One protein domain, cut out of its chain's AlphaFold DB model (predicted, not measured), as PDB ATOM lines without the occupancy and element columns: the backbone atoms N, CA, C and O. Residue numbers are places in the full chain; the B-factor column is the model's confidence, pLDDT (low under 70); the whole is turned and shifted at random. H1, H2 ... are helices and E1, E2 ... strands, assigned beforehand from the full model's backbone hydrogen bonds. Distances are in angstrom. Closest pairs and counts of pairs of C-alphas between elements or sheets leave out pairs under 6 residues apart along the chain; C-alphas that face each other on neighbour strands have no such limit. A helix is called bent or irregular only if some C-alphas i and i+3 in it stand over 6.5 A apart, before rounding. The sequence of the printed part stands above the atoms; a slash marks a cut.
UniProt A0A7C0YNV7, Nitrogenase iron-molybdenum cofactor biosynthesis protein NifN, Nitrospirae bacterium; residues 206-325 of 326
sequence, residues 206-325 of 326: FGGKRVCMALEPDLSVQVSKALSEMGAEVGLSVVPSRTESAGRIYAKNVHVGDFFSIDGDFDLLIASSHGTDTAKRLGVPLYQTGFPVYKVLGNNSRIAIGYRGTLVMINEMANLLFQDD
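Overview. This is residues 206 to 325 of the 326 residues of the protein "Nitrogenase iron-molybdenum cofactor biosynthesis protein NifN" of Nitrospirae bacterium (UniProt A0A7C0YNV7). A parallel sheet of five strands makes the core of three layers, with H1 and H4 over one face, H1 over E2 and E1 and H4 over the edge strand E5, and H3 over the other face. The short H2 only grazes the sheet, and a long loop, residues 289 to 305, joins E5 to H4. The printed part has 120 residues, with named elements in the order E1 H1 E2 H2 E3 E4 H3 E5 H4; the sheet's order is E3 E2 E1 E4 E5, and the class is mixed, four helices and five strands. The whole is compact, with a radius of gyration of the C-alphas of 13.1 A, and rounded, spanning 30 by 30 by 29 A.

Arrangement. Start at E1, residues 210 to 214, an inner strand. Parallel to it is E2, residues 233 to 239, where N 213 and O 236 are 2.9 A apart; beside E2 is the edge strand E3, residues 253 to 256, with N 255 and O 237 at 2.9 A. On the other side of E1 is E4, residues 268 to 271, with N 214 and O 270 at 2.8 A, then the edge strand E5, residues 286 to 288, with N 287 and O 269 at 2.9 A; these pairs are within hydrogen-bond range. H1, residues 217 to 229, runs along the strands over E2 and E1 at a height of 9.2 A over the sheet; its C-alpha 217 is 5.9 A from that of Val 239, their closest. With residues 217 to 221 alone it touches H2, residues 244 to 248, closest at the C-alphas of Pro 217 and Ser 245, 5.7 A. On the opposite face H3, residues 273 to 282, is over E4 and only just over E5, with 3 C-alphas falling on E5; its closest C-alphas to E5 are Ala 279 and Leu 286, 5.9 A. H4, residues 306 to 323, is on the same face as H1 and over E5, closest at the C-alphas of Tyr 287 and Met 317, 6.4 A. H1 and H4 are close but not clearly touching, about perpendicular at 74 degrees; H3 and H4 are apart. Three strand-helix-strand units, parallel neighbour strands with a helix between, have right-handed crossovers: E1, H1, E2; E2, H2, E3; E4, H3, E5. Every O i to N i+4 pair is within hydrogen-bond range in H1 and H4, against 4 of 6 in H3 and 0 of 1 in H2, where 2 of 2 O i to N i+3 pairs are.

Along the chain. Find C-alpha 210 at (-30.073, -23.742, -42.205), where E1 begins. H1 then covers 18.6 A and E2 17.1 A. H3 covers 15.2 A and is irregular, C-alphas 274 and 277 being 7.1 A apart. H4, 26.2 A long, ends at C-alpha 323, (-18.233, -30.872, -49.603).

Size, cuts and confidence. The C-alphas farthest apart, Glu 244 and Asp 325, are 37.8 A apart. The printed part has no cut; the links E3 to E4 and E5 to H4 are long. Look at residues 324 to 325 for pLDDT under 70; the mean of the printed part is 93.8.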
ATOM      1  N   PHE A 206     -22.573 -19.713 -46.836       94.38
ATOM      2  CA  PHE A 206     -23.453 -19.605 -45.669       94.38
ATOM      3  C   PHE A 206     -24.843 -19.075 -46.020       94.38
ATOM      4  O   PHE A 206     -25.819 -19.436 -45.360       94.38
ATOM      5  N   GLY A 207     -24.946 -18.223 -47.045       89.44
ATOM      6  CA  GLY A 207     -26.192 -17.565 -47.426       89.44
ATOM      7  C   GLY A 207     -27.340 -18.553 -47.653       89.44
ATOM      8  O   GLY A 207     -27.297 -19.377 -48.561       89.44
ATOM      9  N   GLY A 208     -28.383 -18.457 -46.825       83.06
ATOM     10  CA  GLY A 208     -29.580 -19.299 -46.928       83.06
ATOM     11  C   GLY A 208     -29.430 -20.731 -46.399       83.06
ATOM     12  O   GLY A 208     -30.411 -21.474 -46.434       83.06
ATOM     13  N   LYS A 209     -28.256 -21.117 -45.877       92.50
ATOM     14  CA  LYS A 209     -28.068 -22.404 -45.196       92.50
ATOM     15  C   LYS A 209     -28.744 -22.386 -43.823       92.50
ATOM     16  O   LYS A 209     -28.653 -21.402 -43.081       92.50
ATOM     17  N   ARG A 210     -29.400 -23.494 -43.483       95.38
ATOM     18  CA  ARG A 210     -30.073 -23.742 -42.205       95.38
ATOM     19  C   ARG A 210     -29.143 -24.512 -41.283       95.38
ATOM     20  O   ARG A 210     -28.854 -25.681 -41.504       95.38
ATOM     21  N   VAL A 211     -28.702 -23.874 -40.211       98.12
ATOM     22  CA  VAL A 211     -27.787 -24.471 -39.234       98.12
ATOM     23  C   VAL A 211     -28.560 -24.949 -38.006       98.12
ATOM     24  O   VAL A 211     -29.440 -24.245 -37.499       98.12
ATOM     25  N   CYS A 212     -28.209 -26.133 -37.505       98.44
ATOM     26  CA  CYS A 212     -28.591 -26.601 -36.176       98.44
ATOM     27  C   CYS A 212     -27.386 -26.536 -35.234       98.44
ATOM     28  O   CYS A 212     -26.284 -26.947 -35.596       98.44
ATOM     29  N   MET A 213     -27.597 -26.050 -34.014       98.44
ATOM     30  CA  MET A 213     -26.586 -26.045 -32.959       98.44
ATOM     31  C   MET A 213     -27.049 -26.878 -31.767       98.44
ATOM     32  O   MET A 213     -28.220 -26.832 -31.396       98.44
ATOM     33  N   ALA A 214     -26.125 -27.593 -31.134       98.12
ATOM     34  CA  ALA A 214     -26.333 -28.287 -29.869       98.12
ATOM     35  C   ALA A 214     -25.106 -28.075 -28.972       98.12
ATOM     36  O   ALA A 214     -24.129 -28.827 -29.037       98.12
ATOM     37  N   LEU A 215     -25.130 -26.985 -28.205       97.31
ATOM     38  CA  LEU A 215     -23.976 -26.422 -27.501       97.31
ATOM     39  C   LEU A 215     -24.388 -25.873 -26.124       97.31
ATOM     40  O   LEU A 215     -25.570 -25.702 -25.831       97.31
ATOM     41  N   GLU A 216     -23.401 -25.555 -25.283       95.81
ATOM     42  CA  GLU A 216     -23.648 -24.768 -24.066       95.81
ATOM     43  C   GLU A 216     -24.145 -23.351 -24.427       95.81
ATOM     44  O   GLU A 216     -23.850 -22.860 -25.529       95.81
ATOM     45  N   PRO A 217     -24.911 -22.681 -23.547       95.69
ATOM     46  CA  PRO A 217     -25.543 -21.405 -23.870       95.69
ATOM     47  C   PRO A 217     -24.574 -20.301 -24.313       95.69
ATOM     48  O   PRO A 217     -24.820 -19.682 -25.349       95.69
ATOM     49  N   ASP A 218     -23.461 -20.068 -23.611       96.31
ATOM     50  CA  ASP A 218     -22.514 -19.006 -23.979       96.31
ATOM     51  C   ASP A 218     -21.836 -19.292 -25.325       96.31
ATOM     52  O   ASP A 218     -21.719 -18.404 -26.174       96.31
ATOM     53  N   LEU A 219     -21.467 -20.553 -25.579       97.06
ATOM     54  CA  LEU A 219     -20.914 -20.942 -26.877       97.06
ATOM     55  C   LEU A 219     -21.946 -20.786 -27.999       97.06
ATOM     56  O   LEU A 219     -21.594 -20.379 -29.106       97.06
ATOM     57  N   SER A 220     -23.220 -21.075 -27.717       97.56
ATOM     58  CA  SER A 220     -24.316 -20.874 -28.670       97.56
ATOM     59  C   SER A 220     -24.463 -19.397 -29.034       97.56
ATOM     60  O   SER A 220     -24.631 -19.071 -30.210       97.56
ATOM     61  N   VAL A 221     -24.353 -18.482 -28.065       97.00
ATOM     62  CA  VAL A 221     -24.364 -17.032 -28.332       97.00
ATOM     63  C   VAL A 221     -23.184 -16.641 -29.225       97.00
ATOM     64  O   VAL A 221     -23.390 -15.999 -30.255       97.00
ATOM     65  N   GLN A 222     -21.968 -17.076 -28.889       97.12
ATOM     66  CA  GLN A 222     -20.763 -16.763 -29.661       97.12
ATOM     67  C   GLN A 222     -20.840 -17.265 -31.114       97.12
ATOM     68  O   GLN A 222     -20.609 -16.499 -32.052       97.12
ATOM     69  N   VAL A 223     -21.196 -18.537 -31.315       97.75
ATOM     70  CA  VAL A 223     -21.258 -19.145 -32.654       97.75
ATOM     71  C   VAL A 223     -22.411 -18.568 -33.474       97.75
ATOM     72  O   VAL A 223     -22.210 -18.218 -34.635       97.75
ATOM     73  N   SER A 224     -23.602 -18.404 -32.886       97.50
ATOM     74  CA  SER A 224     -24.758 -17.862 -33.617       97.50
ATOM     75  C   SER A 224     -24.538 -16.430 -34.101       97.50
ATOM     76  O   SER A 224     -24.934 -16.103 -35.218       97.50
ATOM     77  N   LYS A 225     -23.848 -15.585 -33.323       96.06
ATOM     78  CA  LYS A 225     -23.473 -14.236 -33.766       96.06
ATOM     79  C   LYS A 225     -22.520 -14.261 -34.958       96.06
ATOM     80  O   LYS A 225     -22.767 -13.563 -35.938       96.06
ATOM     81  N   ALA A 226     -21.477 -15.093 -34.910       96.25
ATOM     82  CA  ALA A 226     -20.552 -15.241 -36.033       96.25
ATOM     83  C   ALA A 226     -21.257 -15.772 -37.297       96.25
ATOM     84  O   ALA A 226     -21.005 -15.280 -38.392       96.25
ATOM     85  N   LEU A 227     -22.187 -16.725 -37.159       96.62
ATOM     86  CA  LEU A 227     -23.001 -17.218 -38.280       96.62
ATOM     87  C   LEU A 227     -23.937 -16.142 -38.842       96.62
ATOM     88  O   LEU A 227     -24.063 -16.016 -40.059       96.62
ATOM     89  N   SER A 228     -24.549 -15.339 -37.969       95.19
ATOM     90  CA  SER A 228     -25.411 -14.220 -38.356       95.19
ATOM     91  C   SER A 228     -24.649 -13.182 -39.188       95.19
ATOM     92  O   SER A 228     -25.177 -12.683 -40.178       95.19
ATOM     93  N   GLU A 229     -23.394 -12.879 -38.841       95.25
ATOM     94  CA  GLU A 229     -22.528 -12.000 -39.644       95.25
ATOM     95  C   GLU A 229     -22.185 -12.584 -41.028       95.25
ATOM     96  O   GLU A 229     -21.931 -11.828 -41.964       95.25
ATOM     97  N   MET A 230     -22.214 -13.912 -41.170       95.62
ATOM     98  CA  MET A 230     -22.007 -14.622 -42.438       95.62
ATOM     99  C   MET A 230     -23.295 -14.806 -43.255       95.62
ATOM    100  O   MET A 230     -23.240 -15.324 -44.369       95.62
ATOM    101  N   GLY A 231     -24.452 -14.392 -42.729       92.50
ATOM    102  CA  GLY A 231     -25.752 -14.560 -43.384       92.50
ATOM    103  C   GLY A 231     -26.329 -15.978 -43.309       92.50
ATOM    104  O   GLY A 231     -27.288 -16.274 -44.025       92.50
ATOM    105  N   ALA A 232     -25.771 -16.846 -42.458       94.62
ATOM    106  CA  ALA A 232     -26.357 -18.147 -42.152       94.62
ATOM    107  C   ALA A 232     -27.540 -18.004 -41.191       94.62
ATOM    108  O   ALA A 232     -27.555 -17.147 -40.304       94.62
ATOM    109  N   GLU A 233     -28.522 -18.887 -41.340       95.19
ATOM    110  CA  GLU A 233     -29.704 -18.905 -40.492       95.19
ATOM    111  C   GLU A 233     -29.627 -20.068 -39.501       95.19
ATOM    112  O   GLU A 233     -29.639 -21.234 -39.893       95.19
ATOM    113  N   VAL A 234     -29.603 -19.775 -38.200       97.62
ATOM    114  CA  VAL A 234     -29.726 -20.828 -37.186       97.62
ATOM    115  C   VAL A 234     -31.207 -21.152 -36.977       97.62
ATOM    116  O   VAL A 234     -31.947 -20.395 -36.344       97.62
ATOM    117  N   GLY A 235     -31.650 -22.294 -37.503       96.62
ATOM    118  CA  GLY A 235     -33.045 -22.735 -37.405       96.62
ATOM    119  C   GLY A 235     -33.411 -23.259 -36.012       96.62
ATOM    120  O   GLY A 235     -34.505 -22.989 -35.506       96.62
ATOM    121  N   LEU A 236     -32.478 -23.976 -35.381       97.81
ATOM    122  CA  LEU A 236     -32.644 -24.577 -34.060       97.81
ATOM    123  C   LEU A 236     -31.329 -24.531 -33.278       97.81
ATOM    124  O   LEU A 236     -30.299 -24.997 -33.764       97.81
ATOM    125  N   SER A 237     -31.387 -24.036 -32.045       97.81
ATOM    126  CA  SER A 237     -30.319 -24.160 -31.054       97.81
ATOM    127  C   SER A 237     -30.826 -24.965 -29.863       97.81
ATOM    128  O   SER A 237     -31.725 -24.518 -29.152       97.81
ATOM    129  N   VAL A 238     -30.248 -26.139 -29.630       97.44
ATOM    130  CA  VAL A 238     -30.499 -26.952 -28.440       97.44
ATOM    131  C   VAL A 238     -29.449 -26.633 -27.381       97.44
ATOM    132  O   VAL A 238     -28.253 -26.665 -27.659       97.44
ATOM    133  N   VAL A 239     -29.905 -26.328 -26.170       95.94
ATOM    134  CA  VAL A 239     -29.055 -26.055 -25.004       95.94
ATOM    135  C   VAL A 239     -29.445 -26.977 -23.844       95.94
ATOM    136  O   VAL A 239     -30.621 -27.318 -23.711       95.94
ATOM    137  N   PRO A 240     -28.504 -27.376 -22.971       92.94
ATOM    138  CA  PRO A 240     -28.796 -28.324 -21.892       92.94
ATOM    139  C   PRO A 240     -29.625 -27.713 -20.756       92.94
ATOM    140  O   PRO A 240     -30.276 -28.429 -19.999       92.94
ATOM    141  N   SER A 241     -29.608 -26.387 -20.605       88.31
ATOM    142  CA  SER A 241     -30.338 -25.690 -19.546       88.31
ATOM    143  C   SER A 241     -30.764 -24.289 -19.983       88.31
ATOM    144  O   SER A 241     -30.191 -23.702 -20.903       88.31
ATOM    145  N   ARG A 242     -31.799 -23.747 -19.331       83.06
ATOM    146  CA  ARG A 242     -32.261 -22.377 -19.579       83.06
ATOM    147  C   ARG A 242     -31.456 -21.401 -18.723       83.06
ATOM    148  O   ARG A 242     -31.677 -21.327 -17.519       83.06
ATOM    149  N   THR A 243     -30.574 -20.637 -19.352       82.69
ATOM    150  CA  THR A 243     -29.815 -19.544 -18.721       82.69
ATOM    151  C   THR A 243     -30.236 -18.190 -19.302       82.69
ATOM    152  O   THR A 243     -30.987 -18.133 -20.280       82.69
ATOM    153  N   GLU A 244     -29.770 -17.079 -18.720       78.50
ATOM    154  CA  GLU A 244     -29.994 -15.734 -19.284       78.50
ATOM    155  C   GLU A 244     -29.433 -15.601 -20.711       78.50
ATOM    156  O   GLU A 244     -30.018 -14.902 -21.543       78.50
ATOM    157  N   SER A 245     -28.360 -16.335 -21.032       77.69
ATOM    158  CA  SER A 245     -27.750 -16.383 -22.365       77.69
ATOM    159  C   SER A 245     -28.716 -16.891 -23.438       77.69
ATOM    160  O   SER A 245     -28.597 -16.494 -24.593       77.69
ATOM    161  N   ALA A 246     -29.714 -17.711 -23.082       80.75
ATOM    162  CA  ALA A 246     -30.639 -18.311 -24.046       80.75
ATOM    163  C   ALA A 246     -31.419 -17.268 -24.868       80.75
ATOM    164  O   ALA A 246     -31.697 -17.496 -26.041       80.75
ATOM    165  N   GLY A 247     -31.738 -16.106 -24.281       85.06
ATOM    166  CA  GLY A 247     -32.406 -15.003 -24.985       85.06
ATOM    167  C   GLY A 247     -31.489 -14.184 -25.901       85.06
ATOM    168  O   GLY A 247     -31.976 -13.347 -26.654       85.06
ATOM    169  N   ARG A 248     -30.173 -14.407 -25.830       92.19
ATOM    170  CA  ARG A 248     -29.139 -13.718 -26.619       92.19
ATOM    171  C   ARG A 248     -28.630 -14.572 -27.788       92.19
ATOM    172  O   ARG A 248     -27.802 -14.095 -28.559       92.19
ATOM    173  N   ILE A 249     -29.108 -15.813 -27.928       95.75
ATOM    174  CA  ILE A 249     -28.755 -16.713 -29.035       95.75
ATOM    175  C   ILE A 249     -29.486 -16.261 -30.303       95.75
ATOM    176  O   ILE A 249     -30.710 -16.133 -30.315       95.75
ATOM    177  N   TYR A 250     -28.742 -16.068 -31.391       95.50
ATOM    178  CA  TYR A 250     -29.282 -15.658 -32.689       95.50
ATOM    179  C   TYR A 250     -29.804 -16.892 -33.433       95.50
ATOM    180  O   TYR A 250     -29.162 -17.401 -34.347       95.50
ATOM    181  N   ALA A 251     -30.960 -17.404 -33.003       96.62
ATOM    182  CA  ALA A 251     -31.627 -18.563 -33.597       96.62
ATOM    183  C   ALA A 251     -33.145 -18.370 -33.678       96.62
ATOM    184  O   ALA A 251     -33.741 -17.708 -32.829       96.62
ATOM    185  N   LYS A 252     -33.791 -18.995 -34.672       95.44
ATOM    186  CA  LYS A 252     -35.259 -18.990 -34.798       95.44
ATOM    187  C   LYS A 252     -35.936 -19.667 -33.612       95.44
ATOM    188  O   LYS A 252     -36.939 -19.170 -33.112       95.44
ATOM    189  N   ASN A 253     -35.384 -20.797 -33.176       95.38
ATOM    190  CA  ASN A 253     -35.878 -21.548 -32.033       95.38
ATOM    191  C   ASN A 253     -34.721 -21.907 -31.104       95.38
ATOM    192  O   ASN A 253     -33.712 -22.457 -31.545       95.38
ATOM    193  N   VAL A 254     -34.903 -21.644 -29.812       96.50
ATOM    194  CA  VAL A 254     -34.012 -22.119 -28.752       96.50
ATOM    195  C   VAL A 254     -34.782 -23.138 -27.928       96.50
ATOM    196  O   VAL A 254     -35.832 -22.823 -27.364       96.50
ATOM    197  N   HIS A 255     -34.276 -24.364 -27.876       95.50
ATOM    198  CA  HIS A 255     -34.898 -25.470 -27.163       95.50
ATOM    199  C   HIS A 255     -33.994 -25.942 -26.028       95.50
ATOM    200  O   HIS A 255     -32.788 -26.089 -26.204       95.50
ATOM    201  N   VAL A 256     -34.583 -26.190 -24.862       95.25
ATOM    202  CA  VAL A 256     -33.869 -26.816 -23.749       95.25
ATOM    203  C   VAL A 256     -34.086 -28.314 -23.853       95.25
ATOM    204  O   VAL A 256     -35.220 -28.767 -23.713       95.25
ATOM    205  N   GLY A 257     -33.025 -29.063 -24.118       94.44
ATOM    206  CA  GLY A 257     -33.124 -30.491 -24.387       94.44
ATOM    207  C   GLY A 257     -31.776 -31.114 -24.707       94.44
ATOM    208  O   GLY A 257     -30.726 -30.620 -24.293       94.44
ATOM    209  N   ASP A 258     -31.815 -32.206 -25.457       94.75
ATOM    210  CA  ASP A 258     -30.640 -32.988 -25.814       94.75
ATOM    211  C   ASP A 258     -30.611 -33.308 -27.318       94.75
ATOM    212  O   ASP A 258     -31.398 -32.805 -28.123       94.75
ATOM    213  N   PHE A 259     -29.680 -34.167 -27.721       96.19
ATOM    214  CA  PHE A 259     -29.527 -34.591 -29.109       96.19
ATOM    215  C   PHE A 259     -30.739 -35.348 -29.687       96.19
ATOM    216  O   PHE A 259     -30.887 -35.423 -30.912       96.19
ATOM    217  N   PHE A 260     -31.603 -35.928 -28.849       94.06
ATOM    218  CA  PHE A 260     -32.839 -36.579 -29.287       94.06
ATOM    219  C   PHE A 260     -33.936 -35.567 -29.605       94.06
ATOM    220  O   PHE A 260     -34.818 -35.877 -30.399       94.06
ATOM    221  N   SER A 261     -33.849 -34.352 -29.060       92.75
ATOM    222  CA  SER A 261     -34.756 -33.243 -29.376       92.75
ATOM    223  C   SER A 261     -34.513 -32.622 -30.759       92.75
ATOM    224  O   SER A 261     -35.280 -31.760 -31.181       92.75
ATOM    225  N   ILE A 262     -33.443 -33.019 -31.455       96.81
ATOM    226  CA  ILE A 262     -33.071 -32.469 -32.762       96.81
ATOM    227  C   ILE A 262     -33.782 -33.241 -33.871       96.81
ATOM    228  O   ILE A 262     -33.434 -34.392 -34.162       96.81
ATOM    229  N   ASP A 263     -34.727 -32.554 -34.505       93.44
ATOM    230  CA  ASP A 263     -35.475 -32.996 -35.679       93.44
ATOM    231  C   ASP A 263     -35.660 -31.827 -36.663       93.44
ATOM    232  O   ASP A 263     -35.662 -30.659 -36.258       93.44
ATOM    233  N   GLY A 264     -35.799 -32.144 -37.949       93.25
ATOM    234  CA  GLY A 264     -35.929 -31.181 -39.044       93.25
ATOM    235  C   GLY A 264     -34.768 -31.191 -40.042       93.25
ATOM    236  O   GLY A 264     -33.779 -31.902 -39.878       93.25
ATOM    237  N   ASP A 265     -34.910 -30.376 -41.088       95.38
ATOM    238  CA  ASP A 265     -33.946 -30.298 -42.186       95.38
ATOM    239  C   ASP A 265     -32.939 -29.166 -41.961       95.38
ATOM    240  O   ASP A 265     -33.309 -27.988 -41.856       95.38
ATOM    241  N   PHE A 266     -31.660 -29.525 -41.960       97.25
ATOM    242  CA  PHE A 266     -30.534 -28.615 -41.783       97.25
ATOM    243  C   PHE A 266     -29.463 -28.908 -42.836       97.25
ATOM    244  O   PHE A 266     -29.470 -29.969 -43.447       97.25
ATOM    245  N   ASP A 267     -28.542 -27.974 -43.026       96.94
ATOM    246  CA  ASP A 267     -27.374 -28.114 -43.899       96.94
ATOM    247  C   ASP A 267     -26.087 -28.359 -43.092       96.94
ATOM    248  O   ASP A 267     -25.074 -28.788 -43.628       96.94
ATOM    249  N   LEU A 268     -26.100 -28.066 -41.788       98.12
ATOM    250  CA  LEU A 268     -24.948 -28.235 -40.903       98.12
ATOM    251  C   LEU A 268     -25.410 -28.469 -39.467       98.12
ATOM    252  O   LEU A 268     -26.243 -27.718 -38.949       98.12
ATOM    253  N   LEU A 269     -24.812 -29.459 -38.801       98.62
ATOM    254  CA  LEU A 269     -24.884 -29.604 -37.350       98.62
ATOM    255  C   LEU A 269     -23.603 -29.062 -36.707       98.62
ATOM    256  O   LEU A 269     -22.495 -29.451 -37.073       98.62
ATOM    257  N   ILE A 270     -23.759 -28.205 -35.702       98.62
ATOM    258  CA  ILE A 270     -22.676 -27.720 -34.847       98.62
ATOM    259  C   ILE A 270     -22.867 -28.293 -33.448       98.62
ATOM    260  O   ILE A 270     -23.829 -27.951 -32.760       98.62
ATOM    261  N   ALA A 271     -21.962 -29.164 -33.012       98.38
ATOM    262  CA  ALA A 271     -22.096 -29.836 -31.722       98.38
ATOM    263  C   ALA A 271     -20.769 -30.392 -31.204       98.38
ATOM    264  O   ALA A 271     -19.767 -30.411 -31.908       98.38
ATOM    265  N   SER A 272     -20.774 -30.920 -29.983       97.00
ATOM    266  CA  SER A 272     -19.659 -31.711 -29.455       97.00
ATOM    267  C   SER A 272     -19.524 -33.063 -30.180       97.00
ATOM    268  O   SER A 272     -20.338 -33.428 -31.034       97.00
ATOM    269  N   SER A 273     -18.523 -33.876 -29.822       97.19
ATOM    270  CA  SER A 273     -18.337 -35.204 -30.431       97.19
ATOM    271  C   SER A 273     -19.525 -36.155 -30.230       97.19
ATOM    272  O   SER A 273     -19.674 -37.115 -30.995       97.19
ATOM    273  N   HIS A 274     -20.401 -35.892 -29.257       96.88
ATOM    274  CA  HIS A 274     -21.647 -36.640 -29.077       96.88
ATOM    275  C   HIS A 274     -22.668 -36.405 -30.202       96.88
ATOM    276  O   HIS A 274     -23.477 -37.287 -30.464       96.88
ATOM    277  N   GLY A 275     -22.565 -35.304 -30.954       97.31
ATOM    278  CA  GLY A 275     -23.439 -35.021 -32.096       97.31
ATOM    279  C   GLY A 275     -23.207 -35.910 -33.325       97.31
ATOM    280  O   GLY A 275     -23.925 -35.775 -34.308       97.31
ATOM    281  N   THR A 276     -22.231 -36.828 -33.296       97.38
ATOM    282  CA  THR A 276     -21.889 -37.681 -34.456       97.38
ATOM    283  C   THR A 276     -23.075 -38.496 -34.957       97.38
ATOM    284  O   THR A 276     -23.307 -38.567 -36.162       97.38
ATOM    285  N   ASP A 277     -23.808 -39.139 -34.051       96.75
ATOM    286  CA  ASP A 277     -24.898 -40.029 -34.450       96.75
ATOM    287  C   ASP A 277     -26.115 -39.224 -34.920       96.75
ATOM    288  O   ASP A 277     -26.786 -39.626 -35.868       96.75
ATOM    289  N   THR A 278     -26.334 -38.036 -34.346       97.88
ATOM    290  CA  THR A 278     -27.344 -37.085 -34.825       97.88
ATOM    291  C   THR A 278     -27.014 -36.567 -36.220       97.88
ATOM    292  O   THR A 278     -27.884 -36.597 -37.080       97.88
ATOM    293  N   ALA A 279     -25.767 -36.166 -36.486       97.62
ATOM    294  CA  ALA A 279     -25.340 -35.729 -37.817       97.62
ATOM    295  C   ALA A 279     -25.570 -36.820 -38.874       97.62
ATOM    296  O   ALA A 279     -26.154 -36.561 -39.922       97.62
ATOM    297  N   LYS A 280     -25.204 -38.071 -38.557       96.81
ATOM    298  CA  LYS A 280     -25.468 -39.229 -39.426       96.81
ATOM    299  C   LYS A 280     -26.957 -39.467 -39.657       96.81
ATOM    300  O   LYS A 280     -27.342 -39.780 -40.777       96.81
ATOM    301  N   ARG A 281     -27.780 -39.349 -38.610       97.12
ATOM    302  CA  ARG A 281     -29.241 -39.507 -38.697       97.12
ATOM    303  C   ARG A 281     -29.867 -38.445 -39.600       97.12
ATOM    304  O   ARG A 281     -30.756 -38.778 -40.370       97.12
ATOM    305  N   LEU A 282     -29.411 -37.200 -39.481       96.62
ATOM    306  CA  LEU A 282     -29.884 -36.069 -40.280       96.62
ATOM    307  C   LEU A 282     -29.314 -36.070 -41.707       96.62
ATOM    308  O   LEU A 282     -29.883 -35.430 -42.580       96.62
ATOM    309  N   GLY A 283     -28.207 -36.782 -41.946       96.06
ATOM    310  CA  GLY A 283     -27.523 -36.787 -43.239       96.06
ATOM    311  C   GLY A 283     -26.779 -35.482 -43.530       96.06
ATOM    312  O   GLY A 283     -26.716 -35.082 -44.684       96.06
ATOM    313  N   VAL A 284     -26.242 -34.823 -42.497       97.06
ATOM    314  CA  VAL A 284     -25.575 -33.512 -42.600       97.06
ATOM    315  C   VAL A 284     -24.145 -33.569 -42.058       97.06
ATOM    316  O   VAL A 284     -23.854 -34.389 -41.174       97.06
ATOM    317  N   PRO A 285     -23.241 -32.687 -42.511       97.44
ATOM    318  CA  PRO A 285     -21.913 -32.557 -41.937       97.44
ATOM    319  C   PRO A 285     -21.968 -32.090 -40.476       97.44
ATOM    320  O   PRO A 285     -22.890 -31.400 -40.034       97.44
ATOM    321  N   LEU A 286     -20.935 -32.466 -39.716       97.88
ATOM    322  CA  LEU A 286     -20.770 -32.102 -38.310       97.88
ATOM    323  C   LEU A 286     -19.534 -31.221 -38.125       97.88
ATOM    324  O   LEU A 286     -18.404 -31.707 -38.221       97.88
ATOM    325  N   TYR A 287     -19.745 -29.963 -37.753       97.75
ATOM    326  CA  TYR A 287     -18.687 -29.109 -37.227       97.75
ATOM    327  C   TYR A 287     -18.570 -29.318 -35.714       97.75
ATOM    328  O   TYR A 287     -19.487 -29.002 -34.950       97.75
ATOM    329  N   GLN A 288     -17.449 -29.897 -35.279       97.25
ATOM    330  CA  GLN A 288     -17.264 -30.279 -33.881       97.25
ATOM    331  C   GLN A 288     -16.655 -29.151 -33.048       97.25
ATOM    332  O   GLN A 288     -15.517 -28.750 -33.283       97.25
ATOM    333  N   THR A 289     -17.393 -28.682 -32.044       96.44
ATOM    334  CA  THR A 289     -16.948 -27.657 -31.089       96.44
ATOM    335  C   THR A 289     -17.653 -27.811 -29.736       96.44
ATOM    336  O   THR A 289     -18.598 -28.587 -29.591       96.44
ATOM    337  N   GLY A 290     -17.185 -27.085 -28.724       94.38
ATOM    338  CA  GLY A 290     -17.682 -27.165 -27.354       94.38
ATOM    339  C   GLY A 290     -17.059 -28.316 -26.573       94.38
ATOM    340  O   GLY A 290     -15.879 -28.627 -26.730       94.38
ATOM    341  N   PHE A 291     -17.845 -28.942 -25.699       93.06
ATOM    342  CA  PHE A 291     -17.357 -29.992 -24.815       93.06
ATOM    343  C   PHE A 291     -18.322 -31.186 -24.769       93.06
ATOM    344  O   PHE A 291     -19.532 -30.982 -24.676       93.06
ATOM    345  N   PRO A 292     -17.822 -32.435 -24.805       94.12
ATOM    346  CA  PRO A 292     -16.448 -32.846 -25.103       94.12
ATOM    347  C   PRO A 292     -16.188 -32.985 -26.617       94.12
ATOM    348  O   PRO A 292     -17.042 -33.462 -27.365       94.12
ATOM    349  N   VAL A 293     -14.975 -32.659 -27.071       94.38
ATOM    350  CA  VAL A 293     -14.526 -32.898 -28.458       94.38
ATOM    351  C   VAL A 293     -13.332 -33.853 -28.445       94.38
ATOM    352  O   VAL A 293     -12.202 -33.452 -28.188       94.38
ATOM    353  N   TYR A 294     -13.592 -35.138 -28.691       93.12
ATOM    354  CA  TYR A 294     -12.593 -36.219 -28.653       93.12
ATOM    355  C   TYR A 294     -12.423 -36.946 -29.995       93.12
ATOM    356  O   TYR A 294     -11.539 -37.789 -30.130       93.12
ATOM    357  N   LYS A 295     -13.252 -36.628 -30.998       92.06
ATOM    358  CA  LYS A 295     -13.127 -37.149 -32.372       92.06
ATOM    359  C   LYS A 295     -12.408 -36.187 -33.323       92.06
ATOM    360  O   LYS A 295     -12.310 -36.478 -34.510       92.06
ATOM    361  N   VAL A 296     -11.906 -35.062 -32.811       90.00
ATOM    362  CA  VAL A 296     -11.064 -34.109 -33.546       90.00
ATOM    363  C   VAL A 296      -9.740 -33.971 -32.810       90.00
ATOM    364  O   VAL A 296      -9.708 -33.632 -31.627       90.00
ATOM    365  N   LEU A 297      -8.641 -34.255 -33.507       91.62
ATOM    366  CA  LEU A 297      -7.301 -34.068 -32.962       91.62
ATOM    367  C   LEU A 297      -6.972 -32.576 -32.853       91.62
ATOM    368  O   LEU A 297      -7.347 -31.784 -33.709       91.62
ATOM    369  N   GLY A 298      -6.236 -32.205 -31.805       89.06
ATOM    370  CA  GLY A 298      -5.744 -30.838 -31.630       89.06
ATOM    371  C   GLY A 298      -6.767 -29.834 -31.094       89.06
ATOM    372  O   GLY A 298      -6.443 -28.653 -31.027       89.06
ATOM    373  N   ASN A 299      -7.959 -30.264 -30.655       89.81
ATOM    374  CA  ASN A 299      -8.983 -29.345 -30.138       89.81
ATOM    375  C   ASN A 299      -8.485 -28.470 -28.969       89.81
ATOM    376  O   ASN A 299      -8.831 -27.300 -28.889       89.81
ATOM    377  N   ASN A 300      -7.617 -28.997 -28.097       88.00
ATOM    378  CA  ASN A 300      -7.050 -28.217 -26.987       88.00
ATOM    379  C   ASN A 300      -6.055 -27.137 -27.444       88.00
ATOM    380  O   ASN A 300      -5.828 -26.173 -26.719       88.00
ATOM    381  N   SER A 301      -5.466 -27.296 -28.630       91.12
ATOM    382  CA  SER A 301      -4.505 -26.361 -29.229       91.12
ATOM    383  C   SER A 301      -5.167 -25.393 -30.218       91.12
ATOM    384  O   SER A 301      -4.485 -24.595 -30.862       91.12
ATOM    385  N   ARG A 302      -6.490 -25.484 -30.380       92.56
ATOM    386  CA  ARG A 302      -7.259 -24.701 -31.339       92.56
ATOM    387  C   ARG A 302      -7.604 -23.336 -30.754       92.56
ATOM    388  O   ARG A 302      -8.320 -23.271 -29.772       92.56
ATOM    389  N   ILE A 303      -7.192 -22.258 -31.413       95.69
ATOM    390  CA  ILE A 303      -7.665 -20.905 -31.086       95.69
ATOM    391  C   ILE A 303      -9.033 -20.693 -31.752       95.69
ATOM    392  O   ILE A 303      -9.130 -20.705 -32.982       95.69
ATOM    393  N   ALA A 304     -10.079 -20.504 -30.954       93.00
ATOM    394  CA  ALA A 304     -11.457 -20.254 -31.376       93.00
ATOM    395  C   ALA A 304     -11.878 -18.775 -31.240       93.00
ATOM    396  O   ALA A 304     -12.885 -18.367 -31.825       93.00
ATOM    397  N   ILE A 305     -11.102 -17.960 -30.520       97.81
ATOM    398  CA  ILE A 305     -11.381 -16.531 -30.307       97.81
ATOM    399  C   ILE A 305     -10.559 -15.601 -31.215       97.81
ATOM    400  O   ILE A 305      -9.604 -15.995 -31.894       97.81
ATOM    401  N   GLY A 306     -10.927 -14.321 -31.210       98.31
ATOM    402  CA  GLY A 306     -10.252 -13.259 -31.942       98.31
ATOM    403  C   GLY A 306     -10.472 -13.340 -33.451       98.31
ATOM    404  O   GLY A 306     -11.160 -14.221 -33.976       98.31
ATOM    405  N   TYR A 307      -9.851 -12.412 -34.180       98.56
ATOM    406  CA  TYR A 307     -10.006 -12.335 -35.635       98.56
ATOM    407  C   TYR A 307      -9.530 -13.612 -36.336       98.56
ATOM    408  O   TYR A 307     -10.193 -14.111 -37.243       98.56
ATOM    409  N   ARG A 308      -8.393 -14.174 -35.894       97.62
ATOM    410  CA  ARG A 308      -7.841 -15.399 -36.489       97.62
ATOM    411  C   ARG A 308      -8.712 -16.625 -36.202       97.62
ATOM    412  O   ARG A 308      -8.941 -17.409 -37.115       97.62
ATOM    413  N   GLY A 309      -9.183 -16.791 -34.961       97.56
ATOM    414  CA  GLY A 309      -9.992 -17.947 -34.572       97.56
ATOM    415  C   GLY A 309     -11.342 -17.924 -35.276       97.56
ATOM    416  O   GLY A 309     -11.780 -18.941 -35.809       97.56
ATOM    417  N   THR A 310     -11.925 -16.728 -35.403       98.19
ATOM    418  CA  THR A 310     -13.136 -16.497 -36.200       98.19
ATOM    419  C   THR A 310     -12.937 -16.918 -37.655       98.19
ATOM    420  O   THR A 310     -13.746 -17.675 -38.182       98.19
ATOM    421  N   LEU A 311     -11.846 -16.486 -38.297       98.25
ATOM    422  CA  LEU A 311     -11.558 -16.842 -39.688       98.25
ATOM    423  C   LEU A 311     -11.409 -18.358 -39.875       98.25
ATOM    424  O   LEU A 311     -11.967 -18.919 -40.813       98.25
ATOM    425  N   VAL A 312     -10.676 -19.028 -38.982       97.12
ATOM    426  CA  VAL A 312     -10.498 -20.488 -39.034       97.12
ATOM    427  C   VAL A 312     -11.838 -21.202 -38.882       97.12
ATOM    428  O   VAL A 312     -12.154 -22.074 -39.686       97.12
ATOM    429  N   MET A 313     -12.648 -20.806 -37.898       96.94
ATOM    430  CA  MET A 313     -13.989 -21.354 -37.687       96.94
ATOM    431  C   MET A 313     -14.867 -21.204 -38.938       96.94
ATOM    432  O   MET A 313     -15.475 -22.178 -39.374       96.94
ATOM    433  N   ILE A 314     -14.901 -20.013 -39.543       96.44
ATOM    434  CA  ILE A 314     -15.675 -19.745 -40.764       96.44
ATOM    435  C   ILE A 314     -15.189 -20.619 -41.923       96.44
ATOM    436  O   ILE A 314     -16.003 -21.265 -42.576       96.44
ATOM    437  N   ASN A 315     -13.878 -20.693 -42.152       96.62
ATOM    438  CA  ASN A 315     -13.320 -21.488 -43.246       96.62
ATOM    439  C   ASN A 315     -13.600 -22.984 -43.076       96.62
ATOM    440  O   ASN A 315     -13.920 -23.668 -44.042       96.62
ATOM    441  N   GLU A 316     -13.502 -23.511 -41.856       95.88
ATOM    442  CA  GLU A 316     -13.808 -24.917 -41.590       95.88
ATOM    443  C   GLU A 316     -15.286 -25.242 -41.813       95.88
ATOM    444  O   GLU A 316     -15.594 -26.246 -42.453       95.88
ATOM    445  N   MET A 317     -16.202 -24.387 -41.345       96.69
ATOM    446  CA  MET A 317     -17.635 -24.567 -41.601       96.69
ATOM    447  C   MET A 317     -17.966 -24.429 -43.093       96.69
ATOM    448  O   MET A 317     -18.728 -25.236 -43.618       96.69
ATOM    449  N   ALA A 318     -17.356 -23.469 -43.796       95.81
ATOM    450  CA  ALA A 318     -17.523 -23.310 -45.239       95.81
ATOM    451  C   ALA A 318     -17.036 -24.545 -46.009       95.81
ATOM    452  O   ALA A 318     -17.723 -25.008 -46.909       95.81
ATOM    453  N   ASN A 319     -15.893 -25.124 -45.626       95.12
ATOM    454  CA  ASN A 319     -15.372 -26.344 -46.250       95.12
ATOM    455  C   ASN A 319     -16.298 -27.550 -46.053       95.12
ATOM    456  O   ASN A 319     -16.400 -28.382 -46.948       95.12
ATOM    457  N   LEU A 320     -16.962 -27.652 -44.898       95.81
ATOM    458  CA  LEU A 320     -17.966 -28.692 -44.660       95.81
ATOM    459  C   LEU A 320     -19.190 -28.494 -45.557       95.81
ATOM    460  O   LEU A 320     -19.620 -29.436 -46.206       95.81
ATOM    461  N   LEU A 321     -19.693 -27.261 -45.643       92.44
ATOM    462  CA  LEU A 321     -20.823 -26.907 -46.507       92.44
ATOM    463  C   LEU A 321     -20.494 -27.048 -48.001       92.44
ATOM    464  O   LEU A 321     -21.385 -27.311 -48.798       92.44
ATOM    465  N   PHE A 322     -19.224 -26.883 -48.378       85.44
ATOM    466  CA  PHE A 322     -18.735 -27.051 -49.745       85.44
ATOM    467  C   PHE A 322     -18.682 -28.521 -50.185       85.44
ATOM    468  O   PHE A 322     -18.880 -28.813 -51.361       85.44
ATOM    469  N   GLN A 323     -18.390 -29.451 -49.269       71.31
ATOM    470  CA  GLN A 323     -18.233 -30.872 -49.603       71.31
ATOM    471  C   GLN A 323     -19.547 -31.567 -49.985       71.31
ATOM    472  O   GLN A 323     -19.484 -32.591 -50.655       71.31
ATOM    473  N   ASP A 324     -20.701 -31.004 -49.620       55.41
ATOM    474  CA  ASP A 324     -22.020 -31.551 -49.973       55.41
ATOM    475  C   ASP A 324     -22.485 -31.184 -51.398       55.41
ATOM    476  O   ASP A 324     -23.445 -31.769 -51.897       55.41
ATOM    477  N   ASP A 325     -21.811 -30.244 -52.074       50.50
ATOM    478  CA  ASP A 325     -22.131 -29.836 -53.453       50.50
ATOM    479  C   ASP A 325     -21.377 -30.668 -54.530       50.50
ATOM    480  O   ASP A 325     -21.532 -30.404 -55.729       50.50
TER     481      ASP A 325